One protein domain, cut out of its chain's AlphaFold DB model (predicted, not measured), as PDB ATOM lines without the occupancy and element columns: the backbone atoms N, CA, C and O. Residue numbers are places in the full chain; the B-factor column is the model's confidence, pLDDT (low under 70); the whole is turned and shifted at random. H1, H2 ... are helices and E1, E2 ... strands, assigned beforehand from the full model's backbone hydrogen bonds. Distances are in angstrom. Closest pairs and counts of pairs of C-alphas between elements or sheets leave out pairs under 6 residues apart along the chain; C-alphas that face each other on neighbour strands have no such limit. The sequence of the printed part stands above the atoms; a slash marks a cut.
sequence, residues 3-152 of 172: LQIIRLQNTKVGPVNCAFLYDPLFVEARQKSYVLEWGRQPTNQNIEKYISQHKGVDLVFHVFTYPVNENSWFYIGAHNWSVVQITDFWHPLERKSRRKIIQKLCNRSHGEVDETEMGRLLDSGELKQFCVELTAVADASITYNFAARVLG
ATOM      1  N   LEU A   3      85.973  95.223 138.518       84.19
ATOM      2  CA  LEU A   3      86.367  94.581 139.758       84.19
ATOM      3  C   LEU A   3      85.245  94.788 140.763       84.19
ATOM      4  O   LEU A   3      84.836  95.921 141.013       84.19
ATOM      5  N   GLN A   4      84.821  93.699 141.381       85.56
ATOM      6  CA  GLN A   4      83.982  93.732 142.564       85.56
ATOM      7  C   GLN A   4      84.692  92.960 143.672       85.56
ATOM      8  O   GLN A   4      85.072  91.810 143.470       85.56
ATOM      9  N   ILE A   5      84.882  93.579 144.836       84.00
ATOM     10  CA  ILE A   5      85.369  92.876 146.028       84.00
ATOM     11  C   ILE A   5      84.183  92.712 146.966       84.00
ATOM     12  O   ILE A   5      83.398  93.634 147.173       84.00
ATOM     13  N   ILE A   6      84.021  91.512 147.504       87.06
ATOM     14  CA  ILE A   6      82.965  91.184 148.453       87.06
ATOM     15  C   ILE A   6      83.628  90.543 149.656       87.06
ATOM     16  O   ILE A   6      84.378  89.579 149.517       87.06
ATOM     17  N   ARG A   7      83.315  91.048 150.847       86.75
ATOM     18  CA  ARG A   7      83.702  90.391 152.089       86.75
ATOM     19  C   ARG A   7      82.599  89.452 152.546       86.75
ATOM     20  O   ARG A   7      81.512  89.895 152.916       86.75
ATOM     21  N   LEU A   8      82.884  88.157 152.545       87.31
ATOM     22  CA  LEU A   8      81.985  87.141 153.076       87.31
ATOM     23  C   LEU A   8      82.247  87.008 154.576       87.31
ATOM     24  O   LEU A   8      83.332  86.593 154.958       87.31
ATOM     25  N   GLN A   9      81.282  87.372 155.425       85.75
ATOM     26  CA  GLN A   9      81.467  87.383 156.887       85.75
ATOM     27  C   GLN A   9      81.260  86.004 157.540       85.75
ATOM     28  O   GLN A   9      81.916  85.682 158.524       85.75
ATOM     29  N   ASN A  10      80.382  85.170 156.972       84.31
ATOM     30  CA  ASN A  10      79.895  83.938 157.603       84.31
ATOM     31  C   ASN A  10      80.290  82.691 156.802       84.31
ATOM     32  O   ASN A  10      79.428  81.953 156.325       84.31
ATOM     33  N   THR A  11      81.590  82.460 156.609       84.81
ATOM     34  CA  THR A  11      82.066  81.233 155.948       84.81
ATOM     35  C   THR A  11      82.580  80.210 156.959       84.81
ATOM     36  O   THR A  11      82.976  80.549 158.074       84.81
ATOM     37  N   LYS A  12      82.646  78.936 156.550       83.31
ATOM     38  CA  LYS A  12      83.223  77.838 157.355       83.31
ATOM     39  C   LYS A  12      84.723  78.003 157.650       83.31
ATOM     40  O   LYS A  12      85.292  77.176 158.363       83.31
ATOM     41  N   VAL A  13      85.371  79.005 157.058       84.88
ATOM     42  CA  VAL A  13      86.785  79.347 157.266       84.88
ATOM     43  C   VAL A  13      86.959  80.749 157.866       84.88
ATOM     44  O   VAL A  13      88.072  81.255 157.907       84.88
ATOM     45  N   GLY A  14      85.877  81.364 158.366       86.50
ATOM     46  CA  GLY A  14      85.884  82.726 158.905       86.50
ATOM     47  C   GLY A  14      85.565  83.799 157.855       86.50
ATOM     48  O   GLY A  14      85.109  83.473 156.753       86.50
ATOM     49  N   PRO A  15      85.733  85.088 158.185       88.12
ATOM     50  CA  PRO A  15      85.526  86.160 157.226       88.12
ATOM     51  C   PRO A  15      86.618  86.140 156.153       88.12
ATOM     52  O   PRO A  15      87.795  86.053 156.485       88.12
ATOM     53  N   VAL A  16      86.241  86.258 154.881       90.50
ATOM     54  CA  VAL A  16      87.185  86.228 153.749       90.50
ATOM     55  C   VAL A  16      86.849  87.285 152.706       90.50
ATOM     56  O   VAL A  16      85.677  87.609 152.489       90.50
ATOM     57  N   ASN A  17      87.872  87.809 152.032       91.25
ATOM     58  CA  ASN A  17      87.697  88.706 150.894       91.25
ATOM     59  C   ASN A  17      87.682  87.902 149.589       91.25
ATOM     60  O   ASN A  17      88.615  87.158 149.291       91.25
ATOM     61  N   CYS A  18      86.645  88.086 148.781       92.88
ATOM     62  CA  CYS A  18      86.542  87.538 147.435       92.88
ATOM     63  C   CYS A  18      86.661  88.673 146.420       92.88
ATOM     64  O   CYS A  18      85.987  89.692 146.562       92.88
ATOM     65  N   ALA A  19      87.480  88.496 145.389       93.44
ATOM     66  CA  ALA A  19      87.624  89.450 144.297       93.44
ATOM     67  C   ALA A  19      87.101  88.835 142.998       93.44
ATOM     68  O   ALA A  19      87.578  87.792 142.567       93.44
ATOM     69  N   PHE A  20      86.135  89.493 142.369       94.25
ATOM     70  CA  PHE A  20      85.493  89.071 141.130       94.25
ATOM     71  C   PHE A  20      85.945  89.986 139.997       94.25
ATOM     72  O   PHE A  20      85.675  91.190 139.998       94.25
ATOM     73  N   LEU A  21      86.659  89.405 139.039       93.62
ATOM     74  CA  LEU A  21      87.211  90.068 137.869       93.62
ATOM     75  C   LEU A  21      86.398  89.687 136.635       93.62
ATOM     76  O   LEU A  21      86.412  88.536 136.205       93.62
ATOM     77  N   TYR A  22      85.708  90.654 136.039       91.94
ATOM     78  CA  TYR A  22      84.969  90.416 134.805       91.94
ATOM     79  C   TYR A  22      85.830  90.728 133.578       91.94
ATOM     80  O   TYR A  22      86.283  91.859 133.387       91.94
ATOM     81  N   ASP A  23      86.030  89.709 132.747       90.88
ATOM     82  CA  ASP A  23      86.834  89.707 131.527       90.88
ATOM     83  C   ASP A  23      88.256  90.285 131.662       90.88
ATOM     84  O   ASP A  23      88.663  91.049 130.790       90.88
ATOM     85  N   PRO A  24      89.037  89.988 132.715       91.50
ATOM     86  CA  PRO A  24      90.329  90.641 132.945       91.50
ATOM     87  C   PRO A  24      91.339  90.414 131.808       91.50
ATOM     88  O   PRO A  24      91.266  89.447 131.046       91.50
ATOM     89  N   LEU A  25      92.319  91.316 131.709       92.12
ATOM     90  CA  LEU A  25      93.521  91.115 130.901       92.12
ATOM     91  C   LEU A  25      94.634  90.611 131.818       92.12
ATOM     92  O   LEU A  25      95.173  91.383 132.607       92.12
ATOM     93  N   PHE A  26      94.958  89.323 131.724       92.44
ATOM     94  CA  PHE A  26      96.088  88.747 132.447       92.44
ATOM     95  C   PHE A  26      97.373  88.874 131.639       92.44
ATOM     96  O   PHE A  26      97.386  88.624 130.430       92.44
ATOM     97  N   VAL A  27      98.454  89.229 132.323       91.62
ATOM     98  CA  VAL A  27      99.809  89.185 131.785       91.62
ATOM     99  C   VAL A  27     100.682  88.397 132.738       91.62
ATOM    100  O   VAL A  27     100.805  88.741 133.909       91.62
ATOM    101  N   GLU A  28     101.319  87.364 132.207       91.19
ATOM    102  CA  GLU A  28     102.335  86.598 132.914       91.19
ATOM    103  C   GLU A  28     103.707  87.116 132.498       91.19
ATOM    104  O   GLU A  28     104.048  87.116 131.312       91.19
ATOM    105  N   ALA A  29     104.505  87.569 133.462       85.56
ATOM    106  CA  ALA A  29     105.883  87.964 133.207       85.56
ATOM    107  C   ALA A  29     106.807  87.386 134.279       85.56
ATOM    108  O   ALA A  29     106.755  87.755 135.454       85.56
ATOM    109  N   ARG A  30     107.713  86.503 133.842       83.25
ATOM    110  CA  ARG A  30     108.627  85.738 134.704       83.25
ATOM    111  C   ARG A  30     107.856  84.860 135.700       83.25
ATOM    112  O   ARG A  30     107.292  83.856 135.296       83.25
ATOM    113  N   GLN A  31     107.867  85.233 136.980       82.25
ATOM    114  CA  GLN A  31     107.240  84.524 138.103       82.25
ATOM    115  C   GLN A  31     106.098  85.341 138.726       82.25
ATOM    116  O   GLN A  31     105.752  85.148 139.889       82.25
ATOM    117  N   LYS A  32     105.575  86.323 137.988       89.38
ATOM    118  CA  LYS A  32     104.534  87.226 138.464       89.38
ATOM    119  C   LYS A  32     103.387  87.265 137.471       89.38
ATOM    120  O   LYS A  32     103.612  87.366 136.262       89.38
ATOM    121  N   SER A  33     102.188  87.263 138.026       94.31
ATOM    122  CA  SER A  33     100.940  87.395 137.295       94.31
ATOM    123  C   SER A  33     100.386  88.790 137.542       94.31
ATOM    124  O   SER A  33     100.379  89.276 138.673       94.31
ATOM    125  N   TYR A  34      99.924  89.451 136.491       94.62
ATOM    126  CA  TYR A  34      99.382  90.801 136.569       94.62
ATOM    127  C   TYR A  34      97.985  90.842 135.973       94.62
ATOM    128  O   TYR A  34      97.726  90.254 134.924       94.62
ATOM    129  N   VAL A  35      97.103  91.602 136.612       94.94
ATOM    130  CA  VAL A  35      95.851  92.059 136.014       94.94
ATOM    131  C   VAL A  35      96.089  93.463 135.491       94.94
ATOM    132  O   VAL A  35      96.405  94.378 136.256       94.94
ATOM    133  N   LEU A  36      95.947  93.620 134.180       93.62
ATOM    134  CA  LEU A  36      96.042  94.898 133.498       93.62
ATOM    135  C   LEU A  36      94.668  95.473 133.207       93.62
ATOM    136  O   LEU A  36      93.711  94.769 132.876       93.62
ATOM    137  N   GLU A  37      94.610  96.792 133.268       92.19
ATOM    138  CA  GLU A  37      93.462  97.551 132.836       92.19
ATOM    139  C   GLU A  37      93.855  98.925 132.308       92.19
ATOM    140  O   GLU A  37      94.869  99.482 132.711       92.19
ATOM    141  N   TRP A  38      93.004  99.496 131.460       94.25
ATOM    142  CA  TRP A  38      93.028 100.910 131.125       94.25
ATOM    143  C   TRP A  38      91.745 101.587 131.590       94.25
ATOM    144  O   TRP A  38      90.630 101.117 131.356       94.25
ATOM    145  N   GLY A  39      91.904 102.697 132.296       92.81
ATOM    146  CA  GLY A  39      90.794 103.434 132.876       92.81
ATOM    147  C   GLY A  39      91.125 104.905 133.027       92.81
ATOM    148  O   GLY A  39      92.289 105.310 133.019       92.81
ATOM    149  N   ARG A  40      90.088 105.727 133.176       93.12
ATOM    150  CA  ARG A  40      90.278 107.131 133.539       93.12
ATOM    151  C   ARG A  40      90.901 107.211 134.930       93.12
ATOM    152  O   ARG A  40      90.598 106.396 135.804       93.12
ATOM    153  N   GLN A  41      91.724 108.229 135.150       92.94
ATOM    154  CA  GLN A  41      92.438 108.420 136.412       92.94
ATOM    155  C   GLN A  41      91.535 108.353 137.663       92.94
ATOM    156  O   GLN A  41      91.903 107.619 138.581       92.94
ATOM    157  N   PRO A  42      90.348 108.998 137.716       93.62
ATOM    158  CA  PRO A  42      89.477 108.905 138.891       93.62
ATOM    159  C   PRO A  42      89.021 107.470 139.182       93.62
ATOM    160  O   PRO A  42      88.983 107.038 140.332       93.62
ATOM    161  N   THR A  43      88.719 106.693 138.138       90.19
ATOM    162  CA  THR A  43      88.328 105.284 138.270       90.19
ATOM    163  C   THR A  43      89.475 104.448 138.824       90.19
ATOM    164  O   THR A  43      89.270 103.665 139.749       90.19
ATOM    165  N   ASN A  44      90.688 104.637 138.301       92.50
ATOM    166  CA  ASN A  44      91.871 103.914 138.764       92.50
ATOM    167  C   ASN A  44      92.188 104.241 140.231       92.50
ATOM    168  O   ASN A  44      92.417 103.328 141.018       92.50
ATOM    169  N   GLN A  45      92.110 105.517 140.620       92.44
ATOM    170  CA  GLN A  45      92.300 105.954 142.007       92.44
ATOM    171  C   GLN A  45      91.248 105.360 142.951       92.44
ATOM    172  O   GLN A  45      91.574 104.941 144.061       92.44
ATOM    173  N   ASN A  46      89.988 105.272 142.512       90.12
ATOM    174  CA  ASN A  46      88.932 104.632 143.297       90.12
ATOM    175  C   ASN A  46      89.211 103.141 143.510       90.12
ATOM    176  O   ASN A  46      89.068 102.652 144.628       90.12
ATOM    177  N   ILE A  47      89.649 102.430 142.468       88.56
ATOM    178  CA  ILE A  47      90.030 101.016 142.565       88.56
ATOM    179  C   ILE A  47      91.241 100.841 143.491       88.56
ATOM    180  O   ILE A  47      91.228  99.970 144.357       88.56
ATOM    181  N   GLU A  48      92.269 101.677 143.350       91.31
ATOM    182  CA  GLU A  48      93.466 101.650 144.192       91.31
ATOM    183  C   GLU A  48      93.132 101.871 145.666       91.31
ATOM    184  O   GLU A  48      93.552 101.092 146.527       91.31
ATOM    185  N   LYS A  49      92.332 102.902 145.955       88.88
ATOM    186  CA  LYS A  49      91.835 103.190 147.300       88.88
ATOM    187  C   LYS A  49      91.053 102.002 147.841       88.88
ATOM    188  O   LYS A  49      91.264 101.607 148.983       88.88
ATOM    189  N   TYR A  50      90.193 101.410 147.020       82.94
ATOM    190  CA  TYR A  50      89.364 100.282 147.415       82.94
ATOM    191  C   TYR A  50      90.196  99.038 147.758       82.94
ATOM    192  O   TYR A  50      89.998  98.455 148.823       82.94
ATOM    193  N   ILE A  51      91.187  98.684 146.932       85.75
ATOM    194  CA  ILE A  51      92.137  97.599 147.223       85.75
ATOM    195  C   ILE A  51      92.907  97.913 148.514       85.75
ATOM    196  O   ILE A  51      92.979  97.078 149.415       85.75
ATOM    197  N   SER A  52      93.434  99.134 148.644       84.44
ATOM    198  CA  SER A  52      94.269  99.547 149.781       84.44
ATOM    199  C   SER A  52      93.511  99.599 151.109       84.44
ATOM    200  O   SER A  52      94.063  99.235 152.142       84.44
ATOM    201  N   GLN A  53      92.238  99.997 151.105       79.38
ATOM    202  CA  GLN A  53      91.394 100.008 152.306       79.38
ATOM    203  C   GLN A  53      91.108  98.595 152.830       79.38
ATOM    204  O   GLN A  53      91.059  98.392 154.040       79.38
ATOM    205  N   HIS A  54      90.956  97.612 151.940       71.38
ATOM    206  CA  HIS A  54      90.689  96.226 152.340       71.38
ATOM    207  C   HIS A  54      91.948  95.504 152.837       71.38
ATOM    208  O   HIS A  54      91.839  94.649 153.719       71.38
ATOM    209  N   LYS A  55      93.141  95.920 152.378       62.91
ATOM    210  CA  LYS A  55      94.431  95.411 152.879       62.91
ATOM    211  C   LYS A  55      94.606  95.557 154.391       62.91
ATOM    212  O   LYS A  55      95.299  94.747 154.993       62.91
ATOM    213  N   GLY A  56      93.994  96.572 155.004       60.47
ATOM    214  CA  GLY A  56      94.104  96.820 156.444       60.47
ATOM    215  C   GLY A  56      93.457  95.747 157.324       60.47
ATOM    216  O   GLY A  56      93.688  95.750 158.529       60.47
ATOM    217  N   VAL A  57      92.654  94.842 156.749       64.88
ATOM    218  CA  VAL A  57      91.967  93.788 157.508       64.88
ATOM    219  C   VAL A  57      92.350  92.380 157.052       64.88
ATOM    220  O   VAL A  57      92.403  91.486 157.889       64.88
ATOM    221  N   ASP A  58      92.604  92.173 155.759       73.12
ATOM    222  CA  ASP A  58      93.167  90.929 155.223       73.12
ATOM    223  C   ASP A  58      93.800  91.214 153.847       73.12
ATOM    224  O   ASP A  58      93.193  91.881 153.003       73.12
ATOM    225  N   LEU A  59      95.033  90.750 153.637       83.06
ATOM    226  CA  LEU A  59      95.785  90.939 152.389       83.06
ATOM    227  C   LEU A  59      95.416  89.907 151.320       83.06
ATOM    228  O   LEU A  59      95.742  90.102 150.145       83.06
ATOM    229  N   VAL A  60      94.744  88.828 151.725       92.31
ATOM    230  CA  VAL A  60      94.417  87.702 150.863       92.31
ATOM    231  C   VAL A  60      93.051  87.903 150.221       92.31
ATOM    232  O   VAL A  60      92.040  88.124 150.886       92.31
ATOM    233  N   PHE A  61      93.014  87.769 148.898       93.75
ATOM    234  CA  PHE A  61      91.790  87.747 148.110       93.75
ATOM    235  C   PHE A  61      91.617  86.378 147.458       93.75
ATOM    236  O   PHE A  61      92.499  85.908 146.738       93.75
ATOM    237  N   HIS A  62      90.456  85.758 147.648       95.06
ATOM    238  CA  HIS A  62      90.014  84.624 146.841       95.06
ATOM    239  C   HIS A  62      89.523  85.144 145.492       95.06
ATOM    240  O   HIS A  62      88.489  85.808 145.412       95.06
ATOM    241  N   VAL A  63      90.295  84.894 144.436       95.94
ATOM    242  CA  VAL A  63      90.075  85.531 143.137       95.94
ATOM    243  C   VAL A  63      89.225  84.650 142.231       95.94
ATOM    244  O   VAL A  63      89.511  83.467 142.031       95.94
ATOM    245  N   PHE A  64      88.207  85.262 141.642       96.62
ATOM    246  CA  PHE A  64      87.340  84.693 140.627       96.62
ATOM    247  C   PHE A  64      87.454  85.511 139.348       96.62
ATOM    248  O   PHE A  64      87.473  86.741 139.392       96.62
ATOM    249  N   THR A  65      87.491  84.841 138.204       95.81
ATOM    250  CA  THR A  65      87.503  85.482 136.886       95.81
ATOM    251  C   THR A  65      86.333  85.004 136.039       95.81
ATOM    252  O   THR A  65      85.973  83.829 136.093       95.81
ATOM    253  N   TYR A  66      85.756  85.905 135.250       93.75
ATOM    254  CA  TYR A  66      84.730  85.603 134.256       93.75
ATOM    255  C   TYR A  66      85.249  85.942 132.856       93.75
ATOM    256  O   TYR A  66      85.122  87.087 132.417       93.75
ATOM    257  N   PRO A  67      85.873  84.997 132.134       87.38
ATOM    258  CA  PRO A  67      86.235  85.196 130.739       87.38
ATOM    259  C   PRO A  67      84.957  85.218 129.892       87.38
ATOM    260  O   PRO A  67      84.193  84.254 129.912       87.38
ATOM    261  N   VAL A  68      84.730  86.280 129.111       84.06
ATOM    262  CA  VAL A  68      83.477  86.438 128.333       84.06
ATOM    263  C   VAL A  68      83.218  85.259 127.391       84.06
ATOM    264  O   VAL A  68      82.075  84.855 127.212       84.06
ATOM    265  N   ASN A  69      84.276  84.656 126.848       83.06
ATOM    266  CA  ASN A  69      84.167  83.542 125.902       83.06
ATOM    267  C   ASN A  69      83.759  82.208 126.551       83.06
ATOM    268  O   ASN A  69      83.318  81.313 125.841       83.06
ATOM    269  N   GLU A  70      83.924  82.066 127.869       85.69
ATOM    270  CA  GLU A  70      83.680  80.813 128.603       85.69
ATOM    271  C   GLU A  70      82.361  80.843 129.393       85.69
ATOM    272  O   GLU A  70      81.943  79.828 129.950       85.69
ATOM    273  N   ASN A  71      81.709  82.010 129.465       88.88
ATOM    274  CA  ASN A  71      80.398  82.231 130.081       88.88
ATOM    275  C   ASN A  71      80.222  81.594 131.481       88.88
ATOM    276  O   ASN A  71      79.156  81.082 131.821       88.88
ATOM    277  N   SER A  72      81.288  81.585 132.285       92.69
ATOM    278  CA  SER A  72      81.325  80.959 133.608       92.69
ATOM    279  C   SER A  72      82.375  81.616 134.507       92.69
ATOM    280  O   SER A  72      83.335  82.232 134.036       92.69
ATOM    281  N   TRP A  73      82.168  81.516 135.824       94.38
ATOM    282  CA  TRP A  73      83.128  81.977 136.827       94.38
ATOM    283  C   TRP A  73      84.145  80.881 137.143       94.38
ATOM    284  O   TRP A  73      83.771  79.764 137.492       94.38
ATOM    285  N   PHE A  74      85.426  81.235 137.112       95.06
ATOM    286  CA  PHE A  74      86.530  80.363 137.499       95.06
ATOM    287  C   PHE A  74      87.179  80.888 138.767       95.06
ATOM    288  O   PHE A  74      87.566  82.054 138.827       95.06
ATOM    289  N   TYR A  75      87.339  80.024 139.765       95.62
ATOM    290  CA  TYR A  75      88.163  80.317 140.931       95.62
ATOM    291  C   TYR A  75      89.630  80.042 140.596       95.62
ATOM    292  O   TYR A  75      89.978  78.911 140.261       95.62
ATOM    293  N   ILE A  76      90.483  81.063 140.683       95.19
ATOM    294  CA  ILE A  76      91.909  80.947 140.323       95.19
ATOM    295  C   ILE A  76      92.827  80.850 141.544       95.19
ATOM    296  O   ILE A  76      94.021  80.623 141.385       95.19
ATOM    297  N   GLY A  77      92.286  80.987 142.758       96.00
ATOM    298  CA  GLY A  77      93.026  80.790 144.004       96.00
ATOM    299  C   GLY A  77      93.105  82.023 144.901       96.00
ATOM    300  O   GLY A  77      92.623  83.110 144.566       96.00
ATOM    301  N   ALA A  78      93.730  81.837 146.060       96.25
ATOM    302  CA  ALA A  78      94.018  82.891 147.020       96.25
ATOM    303  C   ALA A  78      95.298  83.648 146.627       96.25
ATOM    304  O   ALA A  78      96.356  83.040 146.445       96.25
ATOM    305  N   HIS A  79      95.200  84.973 146.516       95.56
ATOM    306  CA  HIS A  79      96.297  85.839 146.090       95.56
ATOM    307  C   HIS A  79      96.429  87.066 146.987       95.56
ATOM    308  O   HIS A  79      95.432  87.676 147.370       95.56
ATOM    309  N   ASN A  80      97.669  87.480 147.234       93.69
ATOM    310  CA  ASN A  80      97.980  88.822 147.700       93.69
ATOM    311  C   ASN A  80      97.929  89.783 146.514       93.69
ATOM    312  O   ASN A  80      98.458  89.484 145.442       93.69
ATOM    313  N   TRP A  81      97.281  90.929 146.710       93.31
ATOM    314  CA  TRP A  81      97.135  91.947 145.672       93.31
ATOM    315  C   TRP A  81      98.027  93.138 145.976       93.31
ATOM    316  O   TRP A  81      98.000  93.688 147.081       93.31
ATOM    317  N   SER A  82      98.760  93.599 144.971       92.25
ATOM    318  CA  SER A  82      99.547  94.824 145.062       92.25
ATOM    319  C   SER A  82      99.309  95.686 143.840       92.25
ATOM    320  O   SER A  82      99.575  95.266 142.722       92.25
ATOM    321  N   VAL A  83      98.805  96.902 144.052       93.19
ATOM    322  CA  VAL A  83      98.782  97.909 142.989       93.19
ATOM    323  C   VAL A  83     100.228  98.291 142.711       93.19
ATOM    324  O   VAL A  83     100.957  98.658 143.632       93.19
ATOM    325  N   VAL A  84     100.651  98.138 141.462       94.00
ATOM    326  CA  VAL A  84     102.039  98.345 141.050       94.00
ATOM    327  C   VAL A  84     102.100  99.314 139.883       94.00
ATOM    328  O   VAL A  84     101.258  99.302 138.984       94.00
ATOM    329  N   GLN A  85     103.131 100.151 139.886       91.94
ATOM    330  CA  GLN A  85     103.496 100.948 138.726       91.94
ATOM    331  C   GLN A  85     104.539 100.162 137.943       91.94
ATOM    332  O   GLN A  85     105.680 100.019 138.376       91.94
ATOM    333  N   ILE A  86     104.121  99.613 136.811       88.81
ATOM    334  CA  ILE A  86     105.013  98.935 135.875       88.81
ATOM    335  C   ILE A  86     105.114  99.745 134.593       88.81
ATOM    336  O   ILE A  86     104.263 100.598 134.324       88.81
ATOM    337  N   THR A  87     106.163  99.471 133.819       89.31
ATOM    338  CA  THR A  87     106.376 100.076 132.504       89.31
ATOM    339  C   THR A  87     105.096 100.008 131.685       89.31
ATOM    340  O   THR A  87     104.333  99.043 131.775       89.31
ATOM    341  N   ASP A  88     104.846 101.053 130.911       89.94
ATOM    342  CA  ASP A  88     103.680 101.098 130.053       89.94
ATOM    343  C   ASP A  88     103.673  99.921 129.062       89.94
ATOM    344  O   ASP A  88     104.632  99.705 128.317       89.94
ATOM    345  N   PHE A  89     102.580  99.158 129.074       90.88
ATOM    346  CA  PHE A  89     102.347  98.070 128.136       90.88
ATOM    347  C   PHE A  89     101.734  98.585 126.845       90.88
ATOM    348  O   PHE A  89     101.859  97.905 125.841       90.88
ATOM    349  N   TRP A  90     101.074  99.744 126.816       94.25
ATOM    350  CA  TRP A  90     100.345 100.160 125.620       94.25
ATOM    351  C   TRP A  90     101.267 100.451 124.430       94.25
ATOM    352  O   TRP A  90     101.087  99.889 123.343       94.25
ATOM    353  N   HIS A  91     102.278 101.296 124.626       94.00
ATOM    354  CA  HIS A  91     103.122 101.786 123.539       94.00
ATOM    355  C   HIS A  91     103.968 100.682 122.880       94.00
ATOM    356  O   HIS A  91     104.027 100.661 121.647       94.00
ATOM    357  N   PRO A  92     104.558  99.722 123.618       94.31
ATOM    358  CA  PRO A  92     105.331  98.642 123.005       94.31
ATOM    359  C   PRO A  92     104.493  97.602 122.245       94.31
ATOM    360  O   PRO A  92     105.056  96.799 121.502       94.31
ATOM    361  N   LEU A  93     103.167  97.557 122.432       93.44
ATOM    362  CA  LEU A  93     102.343  96.520 121.810       93.44
ATOM    363  C   LEU A  93     102.216  96.705 120.300       93.44
ATOM    364  O   LEU A  93     101.882  97.779 119.798       93.44
ATOM    365  N   GLU A  94     102.359  95.593 119.584       95.88
ATOM    366  CA  GLU A  94     102.081  95.509 118.155       95.88
ATOM    367  C   GLU A  94     100.601  95.768 117.839       95.88
ATOM    368  O   GLU A  94      99.699  95.471 118.633       95.88
ATOM    369  N   ARG A  95     100.330  96.219 116.606       95.25
ATOM    370  CA  ARG A  95      98.983  96.552 116.109       95.25
ATOM    371  C   ARG A  95      97.941  95.460 116.384       95.25
ATOM    372  O   ARG A  95      96.814  95.765 116.767       95.25
ATOM    373  N   LYS A  96      98.305  94.182 116.217       95.81
ATOM    374  CA  LYS A  96      97.401  93.043 116.456       95.81
ATOM    375  C   LYS A  96      96.996  92.925 117.928       95.81
ATOM    376  O   LYS A  96      95.835  92.635 118.212       95.81
ATOM    377  N   SER A  97      97.932  93.140 118.849       93.94
ATOM    378  CA  SER A  97      97.682  93.083 120.292       93.94
ATOM    379  C   SER A  97      96.903  94.304 120.770       93.94
ATOM    380  O   SER A  97      95.925  94.142 121.499       93.94
ATOM    381  N   ARG A  98      97.242  95.499 120.267       96.06
ATOM    382  CA  ARG A  98      96.470  96.727 120.515       96.06
ATOM    383  C   ARG A  98      95.008  96.573 120.112       96.06
ATOM    384  O   ARG A  98      94.126  96.846 120.920       96.06
ATOM    385  N   ARG A  99      94.740  96.031 118.915       96.06
ATOM    386  CA  ARG A  99      93.366  95.784 118.444       96.06
ATOM    387  C   ARG A  99      92.580  94.868 119.384       96.06
ATOM    388  O   ARG A  99      91.416  95.133 119.649       96.06
ATOM    389  N   LYS A 100      93.200  93.813 119.927       93.44
ATOM    390  CA  LYS A 100      92.536  92.915 120.892       93.44
ATOM    391  C   LYS A 100      92.158  93.633 122.191       93.44
ATOM    392  O   LYS A 100      91.095  93.359 122.740       93.44
ATOM    393  N   ILE A 101      93.026  94.518 122.684       93.81
ATOM    394  CA  ILE A 101      92.756  95.320 123.886       93.81
ATOM    395  C   ILE A 101      91.632  96.313 123.606       93.81
ATOM    396  O   ILE A 101      90.660  96.324 124.353       93.81
ATOM    397  N   ILE A 102      91.720  97.069 122.505       95.38
ATOM    398  CA  ILE A 102      90.672  98.000 122.065       95.38
ATOM    399  C   ILE A 102      89.327  97.281 121.993       95.38
ATOM    400  O   ILE A 102      88.381  97.699 122.650       95.38
ATOM    401  N   GLN A 103      89.259  96.146 121.296       93.25
ATOM    402  CA  GLN A 103      88.018  95.393 121.141       93.25
ATOM    403  C   GLN A 103      87.441  94.936 122.490       93.25
ATOM    404  O   GLN A 103      86.239  95.051 122.724       93.25
ATOM    405  N   LYS A 104      88.287  94.476 123.420       91.31
ATOM    406  CA  LYS A 104      87.854  94.145 124.788       91.31
ATOM    407  C   LYS A 104      87.303  95.364 125.529       91.31
ATOM    408  O   LYS A 104      86.268  95.251 126.179       91.31
ATOM    409  N   LEU A 105      87.960  96.517 125.435       92.25
ATOM    410  CA  LEU A 105      87.508  97.745 126.090       92.25
ATOM    411  C   LEU A 105      86.197  98.267 125.484       92.25
ATOM    412  O   LEU A 105      85.281  98.595 126.237       92.25
ATOM    413  N   CYS A 106      86.058  98.254 124.155       93.06
ATOM    414  CA  CYS A 106      84.819  98.601 123.458       93.06
ATOM    415  C   CYS A 106      83.663  97.689 123.889       93.06
ATOM    416  O   CYS A 106      82.608  98.187 124.284       93.06
ATOM    417  N   ASN A 107      83.881  96.370 123.940       90.25
ATOM    418  CA  ASN A 107      82.872  95.419 124.421       90.25
ATOM    419  C   ASN A 107      82.438  95.729 125.864       90.25
ATOM    420  O   ASN A 107      81.254  95.675 126.187       90.25
ATOM    421  N   ARG A 108      83.377  96.111 126.739       88.56
ATOM    422  CA  ARG A 108      83.070  96.508 128.126       88.56
ATOM    423  C   ARG A 108      82.371  97.863 128.234       88.56
ATOM    424  O   ARG A 108      81.733  98.108 129.259       88.56
ATOM    425  N   SER A 109      82.496  98.725 127.230       89.00
ATOM    426  CA  SER A 109      81.750  99.984 127.136       89.00
ATOM    427  C   SER A 109      80.322  99.793 126.622       89.00
ATOM    428  O   SER A 109      79.593 100.765 126.511       89.00
ATOM    429  N   HIS A 110      79.908  98.558 126.297       87.44
ATOM    430  CA  HIS A 110      78.579  98.262 125.740       87.44
ATOM    431  C   HIS A 110      78.248  99.076 124.476       87.44
ATOM    432  O   HIS A 110      77.092  99.395 124.220       87.44
ATOM    433  N   GLY A 111      79.271  99.406 123.684       84.81
ATOM    434  CA  GLY A 111      79.126 100.190 122.456       84.81
ATOM    435  C   GLY A 111      79.073 101.708 122.652       84.81
ATOM    436  O   GLY A 111      78.897 102.415 121.667       84.81
ATOM    437  N   GLU A 112      79.259 102.224 123.873       92.25
ATOM    438  CA  GLU A 112      79.345 103.673 124.122       92.25
ATOM    439  C   GLU A 112      80.561 104.323 123.444       92.25
ATOM    440  O   GLU A 112      80.533 105.511 123.132       92.25
ATOM    441  N   VAL A 113      81.635 103.554 123.228       94.56
ATOM    442  CA  VAL A 113      82.875 104.027 122.604       94.56
ATOM    443  C   VAL A 113      83.308 103.048 121.512       94.56
ATOM    444  O   VAL A 113      83.536 101.865 121.783       94.56
ATOM    445  N   ASP A 114      83.443 103.541 120.279       96.31
ATOM    446  CA  ASP A 114      83.921 102.743 119.147       96.31
ATOM    447  C   ASP A 114      85.445 102.503 119.179       96.31
ATOM    448  O   ASP A 114      86.172 103.051 120.010       96.31
ATOM    449  N   GLU A 115      85.944 101.644 118.283       96.56
ATOM    450  CA  GLU A 115      87.368 101.278 118.249       96.56
ATOM    451  C   GLU A 115      88.294 102.465 117.941       96.56
ATOM    452  O   GLU A 115      89.425 102.500 118.436       96.56
ATOM    453  N   THR A 116      87.833 103.427 117.138       97.12
ATOM    454  CA  THR A 116      88.629 104.590 116.725       97.12
ATOM    455  C   THR A 116      88.831 105.522 117.909       97.12
ATOM    456  O   THR A 116      89.967 105.878 118.232       97.12
ATOM    457  N   GLU A 117      87.746 105.864 118.601       97.38
ATOM    458  CA  GLU A 117      87.798 106.723 119.779       97.38
ATOM    459  C   GLU A 117      88.522 106.034 120.941       97.38
ATOM    460  O   GLU A 117      89.361 106.647 121.598       97.38
ATOM    461  N   MET A 118      88.290 104.736 121.163       97.12
ATOM    462  CA  MET A 118      89.010 103.975 122.191       97.12
ATOM    463  C   MET A 118      90.523 103.954 121.934       97.12
ATOM    464  O   MET A 118      91.311 104.142 122.861       97.12
ATOM    465  N   GLY A 119      90.937 103.762 120.676       97.25
ATOM    466  CA  GLY A 119      92.338 103.865 120.271       97.25
ATOM    467  C   GLY A 119      92.913 105.252 120.559       97.25
ATOM    468  O   GLY A 119      93.952 105.354 121.211       97.25
ATOM    469  N   ARG A 120      92.192 106.315 120.174       97.94
ATOM    470  CA  ARG A 120      92.586 107.707 120.440       97.94
ATOM    471  C   ARG A 120      92.781 107.972 121.933       97.94
ATOM    472  O   ARG A 120      93.778 108.582 122.301       97.94
ATOM    473  N   LEU A 121      91.866 107.505 122.785       97.19
ATOM    474  CA  LEU A 121      91.929 107.689 124.239       97.19
ATOM    475  C   LEU A 121      93.124 106.976 124.894       97.19
ATOM    476  O   LEU A 121      93.655 107.450 125.902       97.19
ATOM    477  N   LEU A 122      93.535 105.827 124.352       96.88
ATOM    478  CA  LEU A 122      94.726 105.105 124.802       96.88
ATOM    479  C   LEU A 122      96.004 105.804 124.326       96.88
ATOM    480  O   LEU A 122      96.912 106.022 125.126       96.88
ATOM    481  N   ASP A 123      96.051 106.207 123.053       96.94
ATOM    482  CA  ASP A 123      97.201 106.890 122.453       96.94
ATOM    483  C   ASP A 123      97.414 108.302 123.032       96.94
ATOM    484  O   ASP A 123      98.553 108.719 123.234       96.94
ATOM    485  N   SER A 124      96.342 109.031 123.370       96.44
ATOM    486  CA  SER A 124      96.421 110.329 124.063       96.44
ATOM    487  C   SER A 124      96.762 110.192 125.550       96.44
ATOM    488  O   SER A 124      97.103 111.172 126.218       96.44
ATOM    489  N   GLY A 125      96.663 108.977 126.097       94.88
ATOM    490  CA  GLY A 125      96.855 108.697 127.511       94.88
ATOM    491  C   GLY A 125      95.729 109.222 128.407       94.88
ATOM    492  O   GLY A 125      95.951 109.358 129.612       94.88
ATOM    493  N   GLU A 126      94.547 109.521 127.867       95.75
ATOM    494  CA  GLU A 126      93.341 109.805 128.659       95.75
ATOM    495  C   GLU A 126      92.873 108.565 129.442       95.75
ATOM    496  O   GLU A 126      92.364 108.674 130.563       95.75
ATOM    497  N   LEU A 127      93.107 107.374 128.883       95.88
ATOM    498  CA  LEU A 127      93.011 106.109 129.600       95.88
ATOM    499  C   LEU A 127      94.399 105.687 130.086       95.88
ATOM    500  O   LEU A 127      95.291 105.367 129.306       95.88
ATOM    501  N   LYS A 128      94.580 105.676 131.407       95.06
ATOM    502  CA  LYS A 128      95.833 105.292 132.054       95.06
ATOM    503  C   LYS A 128      95.833 103.807 132.376       95.06
ATOM    504  O   LYS A 128      94.828 103.273 132.856       95.06
ATOM    505  N   GLN A 129      96.988 103.178 132.170       94.50
ATOM    506  CA  GLN A 129      97.242 101.824 132.637       94.50
ATOM    507  C   GLN A 129      97.082 101.757 134.161       94.50
ATOM    508  O   GLN A 129      97.597 102.595 134.901       94.50
ATOM    509  N   PHE A 130      96.386 100.729 134.617       94.56
ATOM    510  CA  PHE A 130      96.260 100.323 136.000       94.56
ATOM    511  C   PHE A 130      96.690  98.867 136.100       94.56
ATOM    512  O   PHE A 130      96.242  98.031 135.312       94.56
ATOM    513  N   CYS A 131      97.570  98.565 137.047       95.06
ATOM    514  CA  CYS A 131      98.112  97.229 137.195       95.06
ATOM    515  C   CYS A 131      98.008  96.745 138.637       95.06
ATOM    516  O   CYS A 131      98.378  97.450 139.580       95.06
ATOM    517  N   VAL A 132      97.526  95.515 138.781       94.62
ATOM    518  CA  VAL A 132      97.541  94.773 140.036       94.62
ATOM    519  C   VAL A 132      98.405  93.538 139.848       94.62
ATOM    520  O   VAL A 132      98.094  92.678 139.029       94.62
ATOM    521  N   GLU A 133      99.480  93.444 140.617       95.00
ATOM    522  CA  GLU A 133     100.249  92.217 140.773       95.00
ATOM    523  C   GLU A 133      99.466  91.239 141.653       95.00
ATOM    524  O   GLU A 133      98.996  91.596 142.739       95.00
ATOM    525  N   LEU A 134      99.341  90.008 141.164       95.00
ATOM    526  CA  LEU A 134      98.788  88.867 141.871       95.00
ATOM    527  C   LEU A 134      99.940  87.964 142.308       95.00
ATOM    528  O   LEU A 134     100.638  87.377 141.482       95.00
ATOM    529  N   THR A 135     100.121  87.821 143.617       94.56
ATOM    530  CA  THR A 135     101.078  86.867 144.182       94.56
ATOM    531  C   THR A 135     100.306  85.750 144.858       94.56
ATOM    532  O   THR A 135      99.552  86.013 145.794       94.56
ATOM    533  N   ALA A 136     100.481  84.508 144.404       94.12
ATOM    534  CA  ALA A 136      99.872  83.360 145.065       94.12
ATOM    535  C   ALA A 136     100.272  83.329 146.548       94.12
ATOM    536  O   ALA A 136     101.421  83.603 146.907       94.12
ATOM    537  N   VAL A 137      99.316  83.018 147.419       94.12
ATOM    538  CA  VAL A 137      99.612  82.845 148.843       94.12
ATOM    539  C   VAL A 137     100.522  81.627 149.022       94.12
ATOM    540  O   VAL A 137     100.266  80.573 148.445       94.12
ATOM    541  N   ALA A 138     101.588  81.780 149.817       93.38
ATOM    542  CA  ALA A 138     102.606  80.744 149.999       93.38
ATOM    543  C   ALA A 138     102.031  79.441 150.578       93.38
ATOM    544  O   ALA A 138     102.424  78.350 150.171       93.38
ATOM    545  N   ASP A 139     101.077  79.553 151.505       93.75
ATOM    546  CA  ASP A 139     100.345  78.403 152.016       93.75
ATOM    547  C   ASP A 139      99.192  78.026 151.072       93.75
ATOM    548  O   ASP A 139      98.098  78.600 151.105       93.75
ATOM    549  N   ALA A 140      99.431  77.005 150.248       93.25
ATOM    550  CA  ALA A 140      98.433  76.442 149.342       93.25
ATOM    551  C   ALA A 140      97.184  75.904 150.069       93.25
ATOM    552  O   ALA A 140      96.115  75.794 149.453       93.25
ATOM    553  N   SER A 141      97.279  75.605 151.374       94.56
ATOM    554  CA  SER A 141      96.144  75.145 152.174       94.56
ATOM    555  C   SER A 141      95.035  76.195 152.248       94.56
ATOM    556  O   SER A 141      93.866  75.824 152.276       94.56
ATOM    557  N   ILE A 142      95.357  77.491 152.180       93.81
ATOM    558  CA  ILE A 142      94.363  78.577 152.184       93.81
ATOM    559  C   ILE A 142      93.469  78.483 150.944       93.81
ATOM    560  O   ILE A 142      92.238  78.476 151.047       93.81
ATOM    561  N   THR A 143      94.080  78.325 149.767       95.00
ATOM    562  CA  THR A 143      93.354  78.123 148.507       95.00
ATOM    563  C   THR A 143      92.503  76.859 148.558       95.00
ATOM    564  O   THR A 143      91.320  76.902 148.209       95.00
ATOM    565  N   TYR A 144      93.096  75.748 149.007       93.56
ATOM    566  CA  TYR A 144      92.432  74.449 149.066       93.56
ATOM    567  C   TYR A 144      91.252  74.440 150.046       93.56
ATOM    568  O   TYR A 144      90.161  73.995 149.696       93.56
ATOM    569  N   ASN A 145      91.445  74.964 151.257       93.38
ATOM    570  CA  ASN A 145      90.428  75.001 152.302       93.38
ATOM    571  C   ASN A 145      89.228  75.840 151.876       93.38
ATOM    572  O   ASN A 145      88.092  75.412 152.079       93.38
ATOM    573  N   PHE A 146      89.461  76.993 151.245       94.06
ATOM    574  CA  PHE A 146      88.376  77.800 150.700       94.06
ATOM    575  C   PHE A 146      87.615  77.051 149.598       94.06
ATOM    576  O   PHE A 146      86.393  76.933 149.682       94.06
ATOM    577  N   ALA A 147      88.313  76.466 148.619       93.44
ATOM    578  CA  ALA A 147      87.663  75.688 147.562       93.44
ATOM    579  C   ALA A 147      86.830  74.531 148.141       93.44
ATOM    580  O   ALA A 147      85.642  74.404 147.855       93.44
ATOM    581  N   ALA A 148      87.418  73.727 149.027       92.06
ATOM    582  CA  ALA A 148      86.761  72.559 149.599       92.06
ATOM    583  C   ALA A 148      85.571  72.920 150.502       92.06
ATOM    584  O   ALA A 148      84.553  72.226 150.484       92.06
ATOM    585  N   ARG A 149      85.688  73.979 151.316       91.38
ATOM    586  CA  ARG A 149      84.701  74.301 152.361       91.38
ATOM    587  C   ARG A 149      83.660  75.335 151.947       91.38
ATOM    588  O   ARG A 149      82.564  75.300 152.508       91.38
ATOM    589  N   VAL A 150      83.995  76.240 151.030       89.31
ATOM    590  CA  VAL A 150      83.116  77.339 150.596       89.31
ATOM    591  C   VAL A 150      82.493  77.043 149.238       89.31
ATOM    592  O   VAL A 150      81.279  77.154 149.109       89.31
ATOM    593  N   LEU A 151      83.287  76.615 148.250       89.44
ATOM    594  CA  LEU A 151      82.766  76.280 146.915       89.44
ATOM    595  C   LEU A 151      82.156  74.873 146.861       89.44
ATOM    596  O   LEU A 151      81.286  74.596 146.040       89.44
ATOM    597  N   GLY A 152      82.590  73.995 147.768       82.69
ATOM    598  CA  GLY A 152      82.227  72.583 147.763       82.69
ATOM    599  C   GLY A 152      82.996  71.802 146.694       82.69
ATOM    600  O   GLY A 152      83.617  72.366 145.794       82.69
TER     601      GLY A 152
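What this domain is: This is residues 3 to 152 of the 172 residues of an uncharacterized protein of Gymnopilus dilepis (UniProt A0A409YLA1). A strongly twisted, curled sheet of seven strands makes the body, with the long helix H1 over one face. H4 covers E5 and E6 at one end of the long axis, and at the other end H2 and H3 form a small helical pair that only grazes the sheet. The printed part has 150 residues, in the order E1 E2 E3 E4 H1 E5 E6 H2 H3 E7 H4; the sheet, mixed, runs E1 E2 E5 E6 E7 E4 E3, and the class is mixed, helices and strands. The whole is compact, with a radius of gyration of the C-alphas of 16.4 A, and its outline is elongated, spanning 49 by 30 by 29 A.

Where its parts are: The sheet holds E1, residues 3 to 8, from C-alpha 3 at (86.367, 94.581, 139.758); E2, residues 16 to 22; E5, residues 60 to 66; E6, residues 74 to 83, 22.1 A; E7, residues 128 to 136, 25.8 A; E4, residues 32 to 39, 22.0 A; and E3, residues 25 to 29. The helices are H1, residues 41 to 55, 21.1 A, from C-alpha 41 at (92.438, 108.420, 136.412); H2, residues 95 to 108, 19.9 A; H3, residues 115 to 123, 12.1 A; and H4, residues 140 to 151, 15.9 A, to C-alpha 151 at (82.766, 76.280, 146.915).

How they stand to each other: E6 bends by 79 degrees at residue 78. It is antiparallel to E5, with N 63 and O 77 at 2.9 A, and to E7, with N 80 and O 135 at 2.8 A. E2 and E5 are parallel, with N 64 and O 19 at 2.8 A. E1 and E2 form a hairpin, with N 6 and O 18 at 2.8 A. E7 and E4 are antiparallel, with N 130 and O 37 at 2.7 A. E3 and E4 form a hairpin, with N 34 and O 27 at 2.8 A. There are three layers, helices on both faces of the sheet: H1 on one face, H4 on the other. H1 has a height over the sheet of 7.8 A; its closest C-alphas to E7 are Asn 44 and Phe 130, 6.3 A. H4 has a height of 8.9 A; its closest C-alphas to E6 are Thr 143 and Ala 78, 5.0 A. H2, with its residues 102 to 106 alone, touches H3, the closest C-alphas being Ile 102 and Glu 115, 6.0 A, opposite ways at a steep tilt of 69.7 degrees, only just short of about perpendicular. In each helix every O i to N i+4 pair is within hydrogen-bond range.

The domain as a whole: The C-alphas farthest apart, of Lys 12 and Thr 116, are 48.9 A apart. The printed part has no cut. The link from E6 to H2, 11 residues, is long. The mean pLDDT of the printed part is 91.0; residues 55 to 57, of which 55 belongs to H1, are under 70.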